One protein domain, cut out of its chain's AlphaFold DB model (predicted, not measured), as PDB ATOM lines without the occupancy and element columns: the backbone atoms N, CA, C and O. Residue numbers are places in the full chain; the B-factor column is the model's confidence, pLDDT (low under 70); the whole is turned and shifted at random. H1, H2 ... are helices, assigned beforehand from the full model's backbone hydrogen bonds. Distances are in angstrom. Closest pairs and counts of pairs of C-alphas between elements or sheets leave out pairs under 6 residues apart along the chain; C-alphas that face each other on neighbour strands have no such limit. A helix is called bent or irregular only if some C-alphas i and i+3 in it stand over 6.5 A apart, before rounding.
ATOM      1  N   GLY A   4      -2.997 -13.927  -5.650       92.25
ATOM      2  CA  GLY A   4      -3.130 -15.376  -5.490       92.25
ATOM      3  C   GLY A   4      -2.895 -16.162  -6.783       92.25
ATOM      4  O   GLY A   4      -2.377 -17.275  -6.734       92.25
ATOM      5  N   ASP A   5      -3.213 -15.587  -7.942       92.94
ATOM      6  CA  ASP A   5      -2.963 -16.224  -9.238       92.94
ATOM      7  C   ASP A   5      -1.465 -16.215  -9.551       92.94
ATOM      8  O   ASP A   5      -0.910 -17.242  -9.936       92.94
ATOM      9  N   ALA A   6      -0.790 -15.091  -9.287       94.69
ATOM     10  CA  ALA A   6       0.660 -14.981  -9.429       94.69
ATOM     11  C   ALA A   6       1.399 -15.966  -8.506       94.69
ATOM     12  O   ALA A   6       2.306 -16.664  -8.954       94.69
ATOM     13  N   VAL A   7       0.961 -16.100  -7.248       95.31
ATOM     14  CA  VAL A   7       1.522 -17.082  -6.304       95.31
ATOM     15  C   VAL A   7       1.390 -18.508  -6.845       95.31
ATOM     16  O   VAL A   7       2.361 -19.261  -6.810       95.31
ATOM     17  N   ARG A   8       0.231 -18.885  -7.400       94.44
ATOM     18  CA  ARG A   8       0.034 -20.222  -7.992       94.44
ATOM     19  C   ARG A   8       0.894 -20.447  -9.235       94.44
ATOM     20  O   ARG A   8       1.400 -21.551  -9.420       94.44
ATOM     21  N   LEU A   9       1.064 -19.428 -10.076       96.00
ATOM     22  CA  LEU A   9       1.917 -19.508 -11.266       96.00
ATOM     23  C   LEU A   9       3.387 -19.710 -10.885       96.00
ATOM     24  O   LEU A   9       4.021 -20.632 -11.394       96.00
ATOM     25  N   VAL A  10       3.903 -18.920  -9.939       97.50
ATOM     26  CA  VAL A  10       5.274 -19.078  -9.429       97.50
ATOM     27  C   VAL A  10       5.446 -20.445  -8.768       97.50
ATOM     28  O   VAL A  10       6.412 -21.146  -9.051       97.50
ATOM     29  N   ALA A  11       4.486 -20.881  -7.952       97.25
ATOM     30  CA  ALA A  11       4.541 -22.190  -7.312       97.25
ATOM     31  C   ALA A  11       4.612 -23.346  -8.325       97.25
ATOM     32  O   ALA A  11       5.346 -24.308  -8.101       97.25
ATOM     33  N   ARG A  12       3.886 -23.256  -9.449       96.50
ATOM     34  CA  ARG A  12       3.937 -24.265 -10.522       96.50
ATOM     35  C   ARG A  12       5.325 -24.386 -11.142       96.50
ATOM     36  O   ARG A  12       5.771 -25.503 -11.378       96.50
ATOM     37  N   LEU A  13       6.031 -23.268 -11.331       97.75
ATOM     38  CA  LEU A  13       7.430 -23.281 -11.782       97.75
ATOM     39  C   LEU A  13       8.354 -23.981 -10.773       97.75
ATOM     40  O   LEU A  13       9.339 -24.598 -11.164       97.75
ATOM     41  N   GLY A  14       8.018 -23.919  -9.483       96.75
ATOM     42  CA  GLY A  14       8.728 -24.620  -8.413       96.75
ATOM     43  C   GLY A  14       8.316 -26.081  -8.214       96.75
ATOM     44  O   GLY A  14       8.804 -26.712  -7.285       96.75
ATOM     45  N   GLY A  15       7.411 -26.628  -9.033       95.25
ATOM     46  CA  GLY A  15       6.955 -28.019  -8.929       95.25
ATOM     47  C   GLY A  15       5.655 -28.230  -8.145       95.25
ATOM     48  O   GLY A  15       5.282 -29.371  -7.871       95.25
ATOM     49  N   HIS A  16       4.924 -27.165  -7.795       95.00
ATOM     50  CA  HIS A  16       3.581 -27.305  -7.229       95.00
ATOM     51  C   HIS A  16       2.589 -27.804  -8.287       95.00
ATOM     52  O   HIS A  16       2.341 -27.131  -9.286       95.00
ATOM     53  N   ILE A  17       1.982 -28.965  -8.044       91.75
ATOM     54  CA  ILE A  17       1.072 -29.614  -8.996       91.75
ATOM     55  C   ILE A  17      -0.282 -28.885  -9.039       91.75
ATOM     56  O   ILE A  17      -0.825 -28.645 -10.120       91.75
ATOM     57  N   GLY A  18      -0.808 -28.474  -7.881       89.19
ATOM     58  CA  GLY A  18      -2.057 -27.718  -7.781       89.19
ATOM     59  C   GLY A  18      -3.302 -28.591  -7.924       89.19
ATOM     60  O   GLY A  18      -4.257 -28.199  -8.599       89.19
ATOM     61  N   ARG A  19      -3.295 -29.785  -7.322       90.62
ATOM     62  CA  ARG A  19      -4.496 -30.621  -7.178       90.62
ATOM     63  C   ARG A  19      -5.481 -29.954  -6.218       90.62
ATOM     64  O   ARG A  19      -5.085 -29.182  -5.351       90.62
ATOM     65  N   ALA A  20      -6.762 -30.304  -6.332       86.06
ATOM     66  CA  ALA A  20      -7.838 -29.705  -5.533       86.06
ATOM     67  C   ALA A  20      -7.597 -29.750  -4.009       86.06
ATOM     68  O   ALA A  20      -8.047 -28.855  -3.306       86.06
ATOM     69  N   ASN A  21      -6.858 -30.758  -3.527       86.06
ATOM     70  CA  ASN A  21      -6.544 -30.961  -2.111       86.06
ATOM     71  C   ASN A  21      -5.051 -30.791  -1.783       86.06
ATOM     72  O   ASN A  21      -4.618 -31.213  -0.710       86.06
ATOM     73  N   ASP A  22      -4.247 -30.224  -2.688       86.06
ATOM     74  CA  ASP A  22      -2.863 -29.907  -2.341       86.06
ATOM     75  C   ASP A  22      -2.850 -28.780  -1.287       86.06
ATOM     76  O   ASP A  22      -3.626 -27.822  -1.391       86.06
ATOM     77  N   PRO A  23      -1.975 -28.854  -0.268       88.31
ATOM     78  CA  PRO A  23      -1.800 -27.752   0.666       88.31
ATOM     79  C   PRO A  23      -1.267 -26.507  -0.066       88.31
ATOM     80  O   PRO A  23      -0.664 -26.630  -1.137       88.31
ATOM     81  N   PRO A  24      -1.432 -25.301   0.509       91.00
ATOM     82  CA  PRO A  24      -0.866 -24.086  -0.062       91.00
ATOM     83  C   PRO A  24       0.642 -24.228  -0.352       91.00
ATOM     84  O   PRO A  24       1.343 -24.908   0.402       91.00
ATOM     85  N   PRO A  25       1.168 -23.578  -1.408       94.31
ATOM     86  CA  PRO A  25       2.586 -23.638  -1.740       94.31
ATOM     87  C   PRO A  25       3.480 -23.234  -0.563       94.31
ATOM     88  O   PRO A  25       3.338 -22.150   0.002       94.31
ATOM     89  N   GLY A  26       4.429 -24.099  -0.206       95.38
ATOM     90  CA  GLY A  26       5.420 -23.808   0.827       95.38
ATOM     91  C   GLY A  26       6.543 -22.889   0.333       95.38
ATOM     92  O   GLY A  26       6.838 -22.819  -0.859       95.38
ATOM     93  N   HIS A  27       7.233 -22.238   1.272       96.44
ATOM     94  CA  HIS A  27       8.365 -21.335   1.006       96.44
ATOM     95  C   HIS A  27       9.464 -21.917   0.088       96.44
ATOM     96  O   HIS A  27       9.948 -21.214  -0.792       96.44
ATOM     97  N   GLN A  28       9.828 -23.198   0.239       97.88
ATOM     98  CA  GLN A  28      10.838 -23.858  -0.602       97.88
ATOM     99  C   GLN A  28      10.419 -23.918  -2.076       97.88
ATOM    100  O   GLN A  28      11.188 -23.528  -2.951       97.88
ATOM    101  N   ILE A  29       9.180 -24.340  -2.341       97.44
ATOM    102  CA  ILE A  29       8.611 -24.394  -3.695       97.44
ATOM    103  C   ILE A  29       8.506 -22.984  -4.284       97.44
ATOM    104  O   ILE A  29       8.817 -22.775  -5.453       97.44
ATOM    105  N   MET A  30       8.138 -21.990  -3.471       98.00
ATOM    106  CA  MET A  30       8.113 -20.593  -3.912       98.00
ATOM    107  C   MET A  30       9.503 -20.079  -4.300       98.00
ATOM    108  O   MET A  30       9.633 -19.409  -5.322       98.00
ATOM    109  N   TRP A  31      10.545 -20.413  -3.535       98.38
ATOM    110  CA  TRP A  31      11.920 -20.032  -3.864       98.38
ATOM    111  C   TRP A  31      12.407 -20.687  -5.160       98.38
ATOM    112  O   TRP A  31      12.956 -20.010  -6.028       98.38
ATOM    113  N   GLN A  32      12.151 -21.988  -5.320       98.62
ATOM    114  CA  GLN A  32      12.480 -22.720  -6.546       98.62
ATOM    115  C   GLN A  32      11.761 -22.121  -7.760       98.62
ATOM    116  O   GLN A  32      12.386 -21.870  -8.789       98.62
ATOM    117  N   GLY A  33      10.470 -21.816  -7.619       98.38
ATOM    118  CA  GLY A  33       9.683 -21.179  -8.667       98.38
ATOM    119  C   GLY A  33      10.169 -19.778  -9.025       98.38
ATOM    120  O   GLY A  33      10.239 -19.435 -10.203       98.38
ATOM    121  N   TYR A  34      10.560 -18.979  -8.031       98.38
ATOM    122  CA  TYR A  34      11.135 -17.653  -8.256       98.38
ATOM    123  C   TYR A  34      12.479 -17.720  -8.992       98.38
ATOM    124  O   TYR A  34      12.705 -16.937  -9.914       98.38
ATOM    125  N   ALA A  35      13.350 -18.669  -8.634       98.56
ATOM    126  CA  ALA A  35      14.624 -18.865  -9.323       98.56
ATOM    127  C   ALA A  35      14.416 -19.214 -10.808       98.56
ATOM    128  O   ALA A  35      15.042 -18.602 -11.671       98.56
ATOM    129  N   GLN A  36      13.478 -20.120 -11.108       98.50
ATOM    130  CA  GLN A  36      13.111 -20.469 -12.486       98.50
ATOM    131  C   GLN A  36      12.512 -19.276 -13.241       98.50
ATOM    132  O   GLN A  36      12.894 -19.005 -14.378       98.50
ATOM    133  N   LEU A  37      11.609 -18.524 -12.600       98.31
ATOM    134  CA  LEU A  37      11.023 -17.323 -13.192       98.31
ATOM    135  C   LEU A  37      12.099 -16.297 -13.564       98.31
ATOM    136  O   LEU A  37      12.062 -15.759 -14.667       98.31
ATOM    137  N   ARG A  38      13.067 -16.050 -12.673       98.44
ATOM    138  CA  ARG A  38      14.180 -15.135 -12.949       98.44
ATOM    139  C   ARG A  38      14.948 -15.565 -14.200       98.44
ATOM    140  O   ARG A  38      15.142 -14.736 -15.082       98.44
ATOM    141  N   THR A  39      15.327 -16.838 -14.303       98.44
ATOM    142  CA  THR A  39      16.061 -17.354 -15.470       98.44
ATOM    143  C   THR A  39      15.269 -17.194 -16.770       98.44
ATOM    144  O   THR A  39      15.834 -16.812 -17.793       98.44
ATOM    145  N   LEU A  40      13.953 -17.432 -16.744       97.94
ATOM    146  CA  LEU A  40      13.095 -17.216 -17.912       97.94
ATOM    147  C   LEU A  40      13.035 -15.735 -18.317       97.94
ATOM    148  O   LEU A  40      13.114 -15.430 -19.505       97.94
ATOM    149  N   CYS A  41      12.923 -14.822 -17.348       97.69
ATOM    150  CA  CYS A  41      12.936 -13.383 -17.610       97.69
ATOM    151  C   CYS A  41      14.272 -12.918 -18.201       97.69
ATOM    152  O   CYS A  41      14.269 -12.130 -19.142       97.69
ATOM    153  N   GLU A  42      15.398 -13.415 -17.682       97.69
ATOM    154  CA  GLU A  42      16.733 -13.125 -18.221       97.69
ATOM    155  C   GLU A  42      16.851 -13.601 -19.675       97.69
ATOM    156  O   GLU A  42      17.242 -12.827 -20.544       97.69
ATOM    157  N   GLY A  43      16.437 -14.837 -19.969       96.69
ATOM    158  CA  GLY A  43      16.450 -15.364 -21.337       96.69
ATOM    159  C   GLY A  43      15.537 -14.591 -22.296       96.69
ATOM    160  O   GLY A  43      15.903 -14.366 -23.448       96.69
ATOM    161  N   PHE A  44      14.367 -14.154 -21.826       96.31
ATOM    162  CA  PHE A  44      13.456 -13.327 -22.618       96.31
ATOM    163  C   PHE A  44      14.050 -11.946 -22.916       96.31
ATOM    164  O   PHE A  44      14.000 -11.503 -24.059       96.31
ATOM    165  N   ALA A  45      14.650 -11.298 -21.913       95.56
ATOM    166  CA  ALA A  45      15.300 -10.001 -22.080       95.56
ATOM    167  C   ALA A  45      16.495 -10.074 -23.043       95.56
ATOM    168  O   ALA A  45      16.649  -9.206 -23.893       95.56
ATOM    169  N   LEU A  46      17.296 -11.142 -22.959       95.94
ATOM    170  CA  LEU A  46      18.403 -11.373 -23.890       95.94
ATOM    171  C   LEU A  46      17.919 -11.567 -25.332       95.94
ATOM    172  O   LEU A  46      18.569 -11.097 -26.257       95.94
ATOM    173  N   LYS A  47      16.790 -12.253 -25.544       93.38
ATOM    174  CA  LYS A  47      16.201 -12.384 -26.882       93.38
ATOM    175  C   LYS A  47      15.794 -11.020 -27.449       93.38
ATOM    176  O   LYS A  47      16.063 -10.757 -28.613       93.38
ATOM    177  N   ASP A  48      15.140 -10.192 -26.641       89.06
ATOM    178  CA  ASP A  48      14.665  -8.867 -27.060       89.06
ATOM    179  C   ASP A  48      15.825  -7.969 -27.526       89.06
ATOM    180  O   ASP A  48      15.715  -7.290 -28.539       89.06
ATOM    181  N   GLU A  49      16.976  -8.049 -26.850       87.56
ATOM    182  CA  GLU A  49      18.203  -7.353 -27.264       87.56
ATOM    183  C   GLU A  49      18.760  -7.853 -28.610       87.56
ATOM    184  O   GLU A  49      19.336  -7.072 -29.361       87.56
ATOM    185  N   LEU A  50      18.600  -9.141 -28.929       84.50
ATOM    186  CA  LEU A  50      19.100  -9.736 -30.176       84.50
ATOM    187  C   LEU A  50      18.179  -9.503 -31.382       84.50
ATOM    188  O   LEU A  50      18.657  -9.530 -32.515       84.50
ATOM    189  N   ASP A  51      16.877  -9.331 -31.146       82.94
ATOM    190  CA  ASP A  51      15.865  -9.110 -32.190       82.94
ATOM    191  C   ASP A  51      15.696  -7.610 -32.552       82.94
ATOM    192  O   ASP A  51      14.974  -7.296 -33.506       82.94
ATOM    193  N   GLY A  52      16.325  -6.703 -31.791       64.56
ATOM    194  CA  GLY A  52      16.235  -5.237 -31.914       64.56
ATOM    195  C   GLY A  52      17.268  -4.564 -32.815       64.56
ATOM    196  O   GLY A  52      18.352  -5.138 -33.062       64.56
TER     197      GLY A  52
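What this domain is: This is residues 4 to 52 of the 52 residues of the protein "Dimer_Tnp_Tn5 domain-containing protein" of mine drainage metagenome (UniProt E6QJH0). A small compact body, made of a short helix H1, a long loop and the first part of a long helix H2, has the rest of H2 sticking out from it as a straight arm. H1 stands about perpendicular to H2, with its last residue close to H2 at Gly 33, and the loop of residues 14 to 26 joins H1 to the beginning of H2. The printed part has 49 residues with two named helices, H1 then H2, and no named strand; the class is all helix. The whole is loose, with a radius of gyration of the C-alphas of 13.4 A, and spans 45 by 18 by 15 A, the free arm of residues 38 to 52 making much of the length.

Where its parts are: H1 is residues 4 to 13, beginning at C-alpha 4 at (-3.130, -15.376, -5.490) and measuring 14.6 A from first to last C-alpha. H2 is residues 27 to 51, from C-alpha 27 at (8.365, -21.335, 1.006) to C-alpha 51 at (15.865, -9.110, -32.190), 36.2 A. Neither helix is bent.

How they stand to each other: H1 and H2 touch, H2 with residues 29 to 37 alone. Their closest C-alphas are those of Leu 13 and Gly 33, 4.4 A apart. Their lines are about perpendicular, at 82 degrees. In both H1 and H2 every O i to N i+4 pair is within hydrogen-bond range.

The domain as a whole: The two C-alphas farthest apart, those of Asn 21 and Gly 52, are 45.5 A apart. The link from H1 to H2, 13 residues, is long. Residues 38 to 52, of which 38 to 51 belong to H2, stand free; without them the body spans 25 by 17 by 12 A. The printed part has no cut and ends at Gly 52, the chain's last residue. The mean pLDDT of the printed part is 93.8, and residue 52 alone is under 70.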